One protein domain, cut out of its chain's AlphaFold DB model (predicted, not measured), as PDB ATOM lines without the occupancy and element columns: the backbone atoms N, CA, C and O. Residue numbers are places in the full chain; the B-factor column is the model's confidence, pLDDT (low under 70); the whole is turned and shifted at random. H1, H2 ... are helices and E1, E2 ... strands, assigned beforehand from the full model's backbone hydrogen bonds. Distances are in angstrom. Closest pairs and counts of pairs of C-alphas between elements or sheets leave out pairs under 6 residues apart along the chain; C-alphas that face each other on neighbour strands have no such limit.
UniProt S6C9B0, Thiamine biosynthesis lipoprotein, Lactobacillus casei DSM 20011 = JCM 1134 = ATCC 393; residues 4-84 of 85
ATOM      1  N   THR A   4     198.023 237.710  90.396       87.00
ATOM      2  CA  THR A   4     198.532 238.245  91.663       87.00
ATOM      3  C   THR A   4     198.054 237.362  92.806       87.00
ATOM      4  O   THR A   4     196.871 237.033  92.879       87.00
ATOM      5  N   THR A   5     198.959 236.990  93.709       86.81
ATOM      6  CA  THR A   5     198.605 236.360  94.984       86.81
ATOM      7  C   THR A   5     199.248 237.102  96.139       86.81
ATOM      8  O   THR A   5     200.326 237.683  95.989       86.81
ATOM      9  N   THR A   6     198.630 236.986  97.307       89.94
ATOM     10  CA  THR A   6     199.216 237.401  98.575       89.94
ATOM     11  C   THR A   6     199.264 236.202  99.509       89.94
ATOM     12  O   THR A   6     198.296 235.452  99.624       89.94
ATOM     13  N   PHE A   7     200.396 236.008 100.177       86.12
ATOM     14  CA  PHE A   7     200.573 234.956 101.174       86.12
ATOM     15  C   PHE A   7     201.416 235.462 102.339       86.12
ATOM     16  O   PHE A   7     202.275 236.331 102.192       86.12
ATOM     17  N   ARG A   8     201.195 234.872 103.512       85.50
ATOM     18  CA  ARG A   8     201.943 235.210 104.720       85.50
ATOM     19  C   ARG A   8     203.188 234.339 104.853       85.50
ATOM     20  O   ARG A   8     203.111 233.116 104.723       85.50
ATOM     21  N   GLY A   9     204.327 234.965 105.126       82.81
ATOM     22  CA  GLY A   9     205.619 234.301 105.290       82.81
ATOM     23  C   GLY A   9     206.641 235.242 105.923       82.81
ATOM     24  O   GLY A   9     206.568 236.450 105.719       82.81
ATOM     25  N   LEU A  10     207.571 234.703 106.720       82.31
ATOM     26  CA  LEU A  10     208.604 235.489 107.424       82.31
ATOM     27  C   LEU A  10     208.038 236.623 108.308       82.31
ATOM     28  O   LEU A  10     208.667 237.659 108.485       82.31
ATOM     29  N   GLY A  11     206.831 236.443 108.854       84.94
ATOM     30  CA  GLY A  11     206.175 237.442 109.706       84.94
ATOM     31  C   GLY A  11     205.470 238.585 108.963       84.94
ATOM     32  O   GLY A  11     204.815 239.389 109.621       84.94
ATOM     33  N   ALA A  12     205.521 238.625 107.628       88.81
ATOM     34  CA  ALA A  12     204.910 239.669 106.805       88.81
ATOM     35  C   ALA A  12     204.006 239.097 105.698       88.81
ATOM     36  O   ALA A  12     204.037 237.899 105.389       88.81
ATOM     37  N   ASP A  13     203.205 239.973 105.093       90.94
ATOM     38  CA  ASP A  13     202.451 239.659 103.884       90.94
ATOM     39  C   ASP A  13     203.333 239.887 102.653       90.94
ATOM     40  O   ASP A  13     203.957 240.935 102.490       90.94
ATOM     41  N   ASN A  14     203.396 238.880 101.787       86.56
ATOM     42  CA  ASN A  14     204.187 238.878 100.565       86.56
ATOM     43  C   ASN A  14     203.232 238.860  99.373       86.56
ATOM     44  O   ASN A  14     202.348 238.004  99.307       86.56
ATOM     45  N   THR A  15     203.432 239.766  98.419       90.12
ATOM     46  CA  THR A  15     202.621 239.847  97.199       90.12
ATOM     47  C   THR A  15     203.463 239.455  95.995       90.12
ATOM     48  O   THR A  15     204.512 240.051  95.750       90.12
ATOM     49  N   LEU A  16     203.003 238.459  95.238       86.44
ATOM     50  CA  LEU A  16     203.653 237.982  94.020       86.44
ATOM     51  C   LEU A  16     202.742 238.231  92.819       86.44
ATOM     52  O   LEU A  16     201.604 237.765  92.802       86.44
ATOM     53  N   THR A  17     203.267 238.922  91.808       87.62
ATOM     54  CA  THR A  17     202.582 239.180  90.534       87.62
ATOM     55  C   THR A  17     203.358 238.528  89.396       87.62
ATOM     56  O   THR A  17     204.538 238.821  89.205       87.62
ATOM     57  N   ILE A  18     202.697 237.656  88.633       84.31
ATOM     58  CA  ILE A  18     203.266 236.925  87.494       84.31
ATOM     59  C   ILE A  18     202.534 237.346  86.217       84.31
ATOM     60  O   ILE A  18     201.308 237.390  86.203       84.31
ATOM     61  N   TYR A  19     203.276 237.630  85.142       83.38
ATOM     62  CA  TYR A  19     202.744 238.152  83.871       83.38
ATOM     63  C   TYR A  19     202.687 237.108  82.730       83.38
ATOM     64  O   TYR A  19     202.511 237.477  81.570       83.38
ATOM     65  N   THR A  20     202.850 235.813  83.031       76.94
ATOM     66  CA  THR A  20     202.936 234.715  82.045       76.94
ATOM     67  C   THR A  20     201.904 233.614  82.293       76.94
ATOM     68  O   THR A  20     201.401 233.450  83.406       76.94
ATOM     69  N   ASP A  21     201.621 232.825  81.257       70.25
ATOM     70  CA  ASP A  21     200.846 231.589  81.365       70.25
ATOM     71  C   ASP A  21     201.676 230.530  82.131       70.25
ATOM     72  O   ASP A  21     202.903 230.507  82.025       70.25
ATOM     73  N   GLY A  22     201.027 229.712  82.973       67.31
ATOM     74  CA  GLY A  22     201.702 228.823  83.944       67.31
ATOM     75  C   GLY A  22     201.828 229.390  85.371       67.31
ATOM     76  O   GLY A  22     202.540 228.831  86.206       67.31
ATOM     77  N   ALA A  23     201.122 230.485  85.674       72.50
ATOM     78  CA  ALA A  23     201.242 231.217  86.934       72.50
ATOM     79  C   ALA A  23     201.087 230.352  88.199       72.50
ATOM     80  O   ALA A  23     201.827 230.562  89.152       72.50
ATOM     81  N   ASN A  24     200.184 229.365  88.212       75.81
ATOM     82  CA  ASN A  24     199.888 228.581  89.419       75.81
ATOM     83  C   ASN A  24     201.062 227.710  89.896       75.81
ATOM     84  O   ASN A  24     201.288 227.596  91.099       75.81
ATOM     85  N   GLU A  25     201.823 227.106  88.980       80.19
ATOM     86  CA  GLU A  25     202.969 226.272  89.361       80.19
ATOM     87  C   GLU A  25     204.119 227.137  89.888       80.19
ATOM     88  O   GLU A  25     204.651 226.872  90.967       80.19
ATOM     89  N   LEU A  26     204.423 228.236  89.192       80.56
ATOM     90  CA  LEU A  26     205.419 229.219  89.626       80.56
ATOM     91  C   LEU A  26     205.045 229.870  90.966       80.56
ATOM     92  O   LEU A  26     205.912 230.101  91.811       80.56
ATOM     93  N   LEU A  27     203.753 230.122  91.188       81.12
ATOM     94  CA  LEU A  27     203.201 230.594  92.458       81.12
ATOM     95  C   LEU A  27     203.481 229.603  93.588       81.12
ATOM     96  O   LEU A  27     204.078 229.976  94.598       81.12
ATOM     97  N   ASN A  28     203.111 228.336  93.404       83.12
ATOM     98  CA  ASN A  28     203.318 227.299  94.414       83.12
ATOM     99  C   ASN A  28     204.804 227.078  94.721       83.12
ATOM    100  O   ASN A  28     205.170 226.935  95.892       83.12
ATOM    101  N   GLN A  29     205.665 227.096  93.700       84.81
ATOM    102  CA  GLN A  29     207.114 226.994  93.876       84.81
ATOM    103  C   GLN A  29     207.665 228.191  94.665       84.81
ATOM    104  O   GLN A  29     208.409 227.996  95.625       84.81
ATOM    105  N   SER A  30     207.237 229.413  94.337       83.25
ATOM    106  CA  SER A  30     207.682 230.637  95.021       83.25
ATOM    107  C   SER A  30     207.265 230.663  96.495       83.25
ATOM    108  O   SER A  30     208.086 230.939  97.374       83.25
ATOM    109  N   VAL A  31     206.010 230.311  96.787       84.50
ATOM    110  CA  VAL A  31     205.507 230.196  98.167       84.50
ATOM    111  C   VAL A  31     206.271 229.114  98.934       84.50
ATOM    112  O   VAL A  31     206.673 229.338 100.078       84.50
ATOM    113  N   SER A  32     206.512 227.959  98.308       85.06
ATOM    114  CA  SER A  32     207.265 226.858  98.923       85.06
ATOM    115  C   SER A  32     208.707 227.255  99.228       85.06
ATOM    116  O   SER A  32     209.195 226.967 100.320       85.06
ATOM    117  N   MET A  33     209.370 227.980  98.323       84.12
ATOM    118  CA  MET A  33     210.713 228.511  98.564       84.12
ATOM    119  C   MET A  33     210.737 229.444  99.774       84.12
ATOM    120  O   MET A  33     211.595 229.291 100.638       84.12
ATOM    121  N   ILE A  34     209.790 230.379  99.881       84.44
ATOM    122  CA  ILE A  34     209.769 231.335 100.999       84.44
ATOM    123  C   ILE A  34     209.501 230.635 102.332       84.44
ATOM    124  O   ILE A  34     210.133 230.967 103.334       84.44
ATOM    125  N   ARG A  35     208.639 229.615 102.349       81.94
ATOM    126  CA  ARG A  35     208.442 228.771 103.538       81.94
ATOM    127  C   ARG A  35     209.706 228.000 103.917       81.94
ATOM    128  O   ARG A  35     210.062 227.981 105.091       81.94
ATOM    129  N   ALA A  36     210.416 227.429 102.945       82.44
ATOM    130  CA  ALA A  36     211.683 226.744 103.200       82.44
ATOM    131  C   ALA A  36     212.741 227.706 103.772       82.44
ATOM    132  O   ALA A  36     213.414 227.377 104.747       82.44
ATOM    133  N   TYR A  37     212.844 228.924 103.232       83.38
ATOM    134  CA  TYR A  37     213.727 229.951 103.787       83.38
ATOM    135  C   TYR A  37     213.322 230.386 105.197       83.38
ATOM    136  O   TYR A  37     214.207 230.671 106.000       83.38
ATOM    137  N   ALA A  38     212.028 230.396 105.526       82.19
ATOM    138  CA  ALA A  38     211.573 230.709 106.876       82.19
ATOM    139  C   ALA A  38     212.117 229.722 107.915       82.19
ATOM    140  O   ALA A  38     212.676 230.171 108.910       82.19
ATOM    141  N   HIS A  39     212.066 228.414 107.656       80.56
ATOM    142  CA  HIS A  39     212.678 227.428 108.559       80.56
ATOM    143  C   HIS A  39     214.204 227.539 108.631       80.56
ATOM    144  O   HIS A  39     214.805 227.268 109.662       80.56
ATOM    145  N   LEU A  40     214.871 227.966 107.558       84.94
ATOM    146  CA  LEU A  40     216.331 228.078 107.564       84.94
ATOM    147  C   LEU A  40     216.839 229.342 108.273       84.94
ATOM    148  O   LEU A  40     217.924 229.313 108.854       84.94
ATOM    149  N   LEU A  41     216.095 230.446 108.190       85.50
ATOM    150  CA  LEU A  41     216.564 231.785 108.567       85.50
ATOM    151  C   LEU A  41     215.826 232.399 109.763       85.50
ATOM    152  O   LEU A  41     216.188 233.490 110.198       85.50
ATOM    153  N   SER A  42     214.780 231.757 110.281       86.81
ATOM    154  CA  SER A  42     214.027 232.288 111.419       86.81
ATOM    155  C   SER A  42     214.853 232.241 112.704       86.81
ATOM    156  O   SER A  42     215.459 231.232 113.018       86.81
ATOM    157  N   LEU A  43     214.828 233.319 113.488       85.25
ATOM    158  CA  LEU A  43     215.346 233.319 114.864       85.25
ATOM    159  C   LEU A  43     214.310 232.830 115.887       85.25
ATOM    160  O   LEU A  43     214.649 232.601 117.041       85.25
ATOM    161  N   TYR A  44     213.049 232.708 115.468       85.75
ATOM    162  CA  TYR A  44     211.918 232.307 116.310       85.75
ATOM    163  C   TYR A  44     211.607 230.813 116.214       85.75
ATOM    164  O   TYR A  44     210.679 230.334 116.855       85.75
ATOM    165  N   ASP A  45     212.341 230.101 115.364       85.06
ATOM    166  CA  ASP A  45     212.237 228.663 115.191       85.06
ATOM    167  C   ASP A  45     213.485 228.023 115.804       85.06
ATOM    168  O   ASP A  45     214.600 228.222 115.311       85.06
ATOM    169  N   GLU A  46     213.299 227.305 116.912       85.88
ATOM    170  CA  GLU A  46     214.387 226.675 117.667       85.88
ATOM    171  C   GLU A  46     215.116 225.597 116.856       85.88
ATOM    172  O   GLU A  46     216.306 225.363 117.076       85.88
ATOM    173  N   GLU A  47     214.432 224.989 115.883       85.75
ATOM    174  CA  GLU A  47     214.995 223.978 114.985       85.75
ATOM    175  C   GLU A  47     215.629 224.593 113.729       85.75
ATOM    176  O   GLU A  47     216.164 223.880 112.874       85.75
ATOM    177  N   SER A  48     215.609 225.922 113.603       88.12
ATOM    178  CA  SER A  48     216.192 226.585 112.444       88.12
ATOM    179  C   SER A  48     217.703 226.410 112.367       88.12
ATOM    180  O   SER A  48     218.443 226.417 113.359       88.12
ATOM    181  N   LEU A  49     218.195 226.380 111.129       85.69
ATOM    182  CA  LEU A  49     219.629 226.361 110.859       85.69
ATOM    183  C   LEU A  49     220.337 227.586 111.465       85.69
ATOM    184  O   LEU A  49     221.475 227.474 111.923       85.69
ATOM    185  N   LEU A  50     219.674 228.746 111.504       86.81
ATOM    186  CA  LEU A  50     220.241 229.965 112.076       86.81
ATOM    187  C   LEU A  50     220.405 229.878 113.602       86.81
ATOM    188  O   LEU A  50     221.464 230.249 114.116       86.81
ATOM    189  N   VAL A  51     219.413 229.345 114.323       88.94
ATOM    190  CA  VAL A  51     219.525 229.103 115.773       88.94
ATOM    191  C   VAL A  51     220.617 228.073 116.065       88.94
ATOM    192  O   VAL A  51     221.445 228.297 116.951       88.94
ATOM    193  N   MET A  52     220.708 226.999 115.272       87.31
ATOM    194  CA  MET A  52     221.798 226.023 115.393       87.31
ATOM    195  C   MET A  52     223.184 226.665 115.224       87.31
ATOM    196  O   MET A  52     224.080 226.406 116.032       87.31
ATOM    197  N   ILE A  53     223.361 227.522 114.210       87.00
ATOM    198  CA  ILE A  53     224.614 228.262 113.989       87.00
ATOM    199  C   ILE A  53     224.930 229.152 115.194       87.00
ATOM    200  O   ILE A  53     226.051 229.107 115.702       87.00
ATOM    201  N   ASN A  54     223.953 229.920 115.686       86.75
ATOM    202  CA  ASN A  54     224.139 230.809 116.833       86.75
ATOM    203  C   ASN A  54     224.549 230.043 118.099       86.75
ATOM    204  O   ASN A  54     225.465 230.461 118.805       86.75
ATOM    205  N   ASN A  55     223.938 228.886 118.354       88.62
ATOM    206  CA  ASN A  55     224.239 228.064 119.527       88.62
ATOM    207  C   ASN A  55     225.663 227.481 119.515       88.62
ATOM    208  O   ASN A  55     226.231 227.209 120.583       88.62
ATOM    209  N   GLN A  56     226.242 227.295 118.326       87.19
ATOM    210  CA  GLN A  56     227.596 226.769 118.130       87.19
ATOM    211  C   GLN A  56     228.649 227.852 117.837       87.19
ATOM    212  O   GLN A  56     229.849 227.557 117.833       87.19
ATOM    213  N   ALA A  57     228.231 229.104 117.630       83.06
ATOM    214  CA  ALA A  57     229.121 230.210 117.311       83.06
ATOM    215  C   ALA A  57     230.222 230.373 118.374       83.06
ATOM    216  O   ALA A  57     229.959 230.420 119.574       83.06
ATOM    217  N   GLY A  58     231.480 230.428 117.925       81.56
ATOM    218  CA  GLY A  58     232.653 230.569 118.795       81.56
ATOM    219  C   GLY A  58     233.066 229.304 119.562       81.56
ATOM    220  O   GLY A  58     234.075 229.342 120.258       81.56
ATOM    221  N   LYS A  59     232.330 228.191 119.428       91.56
ATOM    222  CA  LYS A  59     232.649 226.908 120.082       91.56
ATOM    223  C   LYS A  59     233.303 225.929 119.113       91.56
ATOM    224  O   LYS A  59     234.355 225.373 119.417       91.56
ATOM    225  N   THR A  60     232.695 225.732 117.943       87.50
ATOM    226  CA  THR A  60     233.153 224.780 116.923       87.50
ATOM    227  C   THR A  60     232.838 225.291 115.517       87.50
ATOM    228  O   THR A  60     231.891 226.062 115.343       87.50
ATOM    229  N   PRO A  61     233.589 224.869 114.482       85.25
ATOM    230  CA  PRO A  61     233.180 225.096 113.102       85.25
ATOM    231  C   PRO A  61     231.811 224.457 112.832       85.25
ATOM    232  O   PRO A  61     231.612 223.278 113.120       85.25
ATOM    233  N   VAL A  62     230.882 225.229 112.267       83.69
ATOM    234  CA  VAL A  62     229.530 224.759 111.930       83.69
ATOM    235  C   VAL A  62     229.466 224.429 110.444       83.69
ATOM    236  O   VAL A  62     229.809 225.262 109.601       83.69
ATOM    237  N   HIS A  63     229.013 223.223 110.104       84.06
ATOM    238  CA  HIS A  63     228.749 222.854 108.717       84.06
ATOM    239  C   HIS A  63     227.375 223.377 108.277       84.06
ATOM    240  O   HIS A  63     226.363 223.065 108.897       84.06
ATOM    241  N   ILE A  64     227.340 224.152 107.189       84.25
ATOM    242  CA  ILE A  64     226.111 224.700 106.603       84.25
ATOM    243  C   ILE A  64     225.820 223.926 105.308       84.25
ATOM    244  O   ILE A  64     226.466 224.197 104.292       84.25
ATOM    245  N   PRO A  65     224.865 222.976 105.306       80.00
ATOM    246  CA  PRO A  65     224.629 222.105 104.152       80.00
ATOM    247  C   PRO A  65     223.888 222.816 103.007       80.00
ATOM    248  O   PRO A  65     223.875 222.341 101.873       80.00
ATOM    249  N   VAL A  66     223.282 223.978 103.277       83.62
ATOM    250  CA  VAL A  66     222.474 224.730 102.311       83.62
ATOM    251  C   VAL A  66     223.287 225.882 101.719       83.62
ATOM    252  O   VAL A  66     223.483 226.923 102.351       83.62
ATOM    253  N   ARG A  67     223.747 225.717 100.470       85.38
ATOM    254  CA  ARG A  67     224.622 226.690  99.787       85.38
ATOM    255  C   ARG A  67     224.046 228.118  99.717       85.38
ATOM    256  O   ARG A  67     224.815 229.045  99.971       85.38
ATOM    257  N   PRO A  68     222.745 228.339  99.430       83.81
ATOM    258  CA  PRO A  68     222.158 229.680  99.485       83.81
ATOM    259  C   PRO A  68     222.300 230.372 100.847       83.81
ATOM    260  O   PRO A  68     222.654 231.546 100.895       83.81
ATOM    261  N   VAL A  69     222.100 229.642 101.952       82.69
ATOM    262  CA  VAL A  69     222.226 230.188 103.316       82.69
ATOM    263  C   VAL A  69     223.678 230.543 103.622       82.69
ATOM    264  O   VAL A  69     223.957 231.633 104.117       82.69
ATOM    265  N   PHE A  70     224.620 229.667 103.257       86.50
ATOM    266  CA  PHE A  70     226.048 229.960 103.382       86.50
ATOM    267  C   PHE A  70     226.430 231.240 102.628       86.50
ATOM    268  O   PHE A  70     227.086 232.119 103.186       86.50
ATOM    269  N   ASN A  71     225.995 231.365 101.370       89.31
ATOM    270  CA  ASN A  71     226.285 232.536 100.547       89.31
ATOM    271  C   ASN A  71     225.692 233.817 101.155       89.31
ATOM    272  O   ASN A  71     226.362 234.848 101.140       89.31
ATOM    273  N   LEU A  72     224.478 233.752 101.711       87.38
ATOM    274  CA  LEU A  72     223.834 234.883 102.383       87.38
ATOM    275  C   LEU A  72     224.658 235.363 103.589       87.38
ATOM    276  O   LEU A  72     224.950 236.553 103.701       87.38
ATOM    277  N   ILE A  73     225.096 234.442 104.451       84.94
ATOM    278  CA  ILE A  73     225.935 234.760 105.618       84.94
ATOM    279  C   ILE A  73     227.287 235.330 105.171       84.94
ATOM    280  O   ILE A  73     227.735 236.354 105.690       84.94
ATOM    281  N   ALA A  74     227.928 234.710 104.176       87.62
ATOM    282  CA  ALA A  74     229.199 235.182 103.637       87.62
ATOM    283  C   ALA A  74     229.087 236.610 103.068       87.62
ATOM    284  O   ALA A  74     229.967 237.440 103.309       87.62
ATOM    285  N   GLN A  75     227.993 236.918 102.361       91.06
ATOM    286  CA  GLN A  75     227.708 238.266 101.863       91.06
ATOM    287  C   GLN A  75     227.463 239.260 103.001       91.06
ATOM    288  O   GLN A  75     228.039 240.347 102.974       91.06
ATOM    289  N   ALA A  76     226.685 238.890 104.020       87.81
ATOM    290  CA  ALA A  76     226.437 239.746 105.180       87.81
ATOM    291  C   ALA A  76     227.741 240.107 105.919       87.81
ATOM    292  O   ALA A  76     227.968 241.273 106.244       87.81
ATOM    293  N   ILE A  77     228.648 239.140 106.106       86.62
ATOM    294  CA  ILE A  77     229.980 239.380 106.687       86.62
ATOM    295  C   ILE A  77     230.807 240.308 105.789       86.62
ATOM    296  O   ILE A  77     231.452 241.237 106.280       86.62
ATOM    297  N   ALA A  78     230.803 240.073 104.474       90.75
ATOM    298  CA  ALA A  78     231.519 240.926 103.529       90.75
ATOM    299  C   ALA A  78     230.999 242.374 103.558       90.75
ATOM    300  O   ALA A  78     231.802 243.306 103.524       90.75
ATOM    301  N   TRP A  79     229.684 242.576 103.668       91.62
ATOM    302  CA  TRP A  79     229.075 243.900 103.835       91.62
ATOM    303  C   TRP A  79     229.428 244.555 105.168       91.62
ATOM    304  O   TRP A  79     229.805 245.723 105.169       91.62
ATOM    305  N   SER A  80     229.391 243.812 106.276       87.19
ATOM    306  CA  SER A  80     229.785 244.330 107.592       87.19
ATOM    307  C   SER A  80     231.216 244.882 107.589       87.19
ATOM    308  O   SER A  80     231.460 245.956 108.134       87.19
ATOM    309  N   LYS A  81     232.144 244.207 106.899       86.69
ATOM    310  CA  LYS A  81     233.530 244.676 106.738       86.69
ATOM    311  C   LYS A  81     233.653 245.921 105.859       86.69
ATOM    312  O   LYS A  81     234.554 246.719 106.080       86.69
ATOM    313  N   ARG A  82     232.778 246.083 104.857       80.69
ATOM    314  CA  ARG A  82     232.770 247.265 103.975       80.69
ATOM    315  C   ARG A  82     232.233 248.510 104.667       80.69
ATOM    316  O   ARG A  82     232.727 249.583 104.383       80.69
ATOM    317  N   ALA A  83     231.255 248.371 105.561       61.88
ATOM    318  CA  ALA A  83     230.681 249.496 106.306       61.88
ATOM    319  C   ALA A  83     231.638 250.107 107.355       61.88
ATOM    320  O   ALA A  83     231.297 251.097 107.992       61.88
ATOM    321  N   TRP A  84     232.807 249.492 107.555       54.09
ATOM    322  CA  TRP A  84     233.883 249.958 108.433       54.09
ATOM    323  C   TRP A  84     235.005 250.711 107.688       54.09
ATOM    324  O   TRP A  84     235.974 251.118 108.330       54.09
TER     325      TRP A  84
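Overview. This is residues 4 to 84 of the 85 residues of the protein "Thiamine biosynthesis lipoprotein" of Lactobacillus casei DSM 20011 = JCM 1134 = ATCC 393 (UniProt S6C9B0). A two-stranded hairpin, E1 and E2, packs along the long helix H1, and H2 carries on beyond H1 at nearly the same slant, forming one long, thin body. The chain then folds back, and H3 runs off steeply, with residues 74 to 84 sticking out free. The printed part has 81 residues, with two antiparallel strands and then three helices, in the order E1 E2 H1 H2 H3, class mixed. It is loose, with a radius of gyration of the C-alphas of 16.0 A, and elongated, spanning 49 by 30 by 22 A.

Arrangement. E1, residues 4 to 9, and E2, residues 12 to 18, form an antiparallel hairpin at 151 degrees; N 7 and O 14, 2.9 A apart, and N 14 and O 7, 2.8 A, are within hydrogen-bond range. The closest C-alphas of E1 and H1, residues 23 to 41, are those of Gly 9 and Arg 35, 6.5 A apart. H1 touches H2, residues 49 to 56, only at the corner by their link, with residues 39 to 41 alone; the closest C-alphas are those of Leu 40 and Leu 49, 5.0 A. These helices run the same way at a shallow tilt of 11 degrees. H3, residues 67 to 82, is close to H1 but not clearly touching, with C-alphas 40 and 69 closest at 7.6 A, at a steep tilt of 62 degrees. H2 and H3 are apart. In H1, H2 and H3 every O i to N i+4 pair is within hydrogen-bond range.

Along the chain. E1 begins at C-alpha 4 (198.532, 238.245, 91.663) and spans 15.9 A; E2 spans 19.6 A. H1 spans 26.5 A, H2 10.8 A and H3 22.5 A, ending at C-alpha 82 (232.770, 247.265, 103.975).

Size, cuts and confidence. The C-alphas farthest apart, of Asp 21 and Lys 59, are 50.3 A apart. The printed part has no cut and no long link. Residues 22, 83 and 84 have pLDDT under 70.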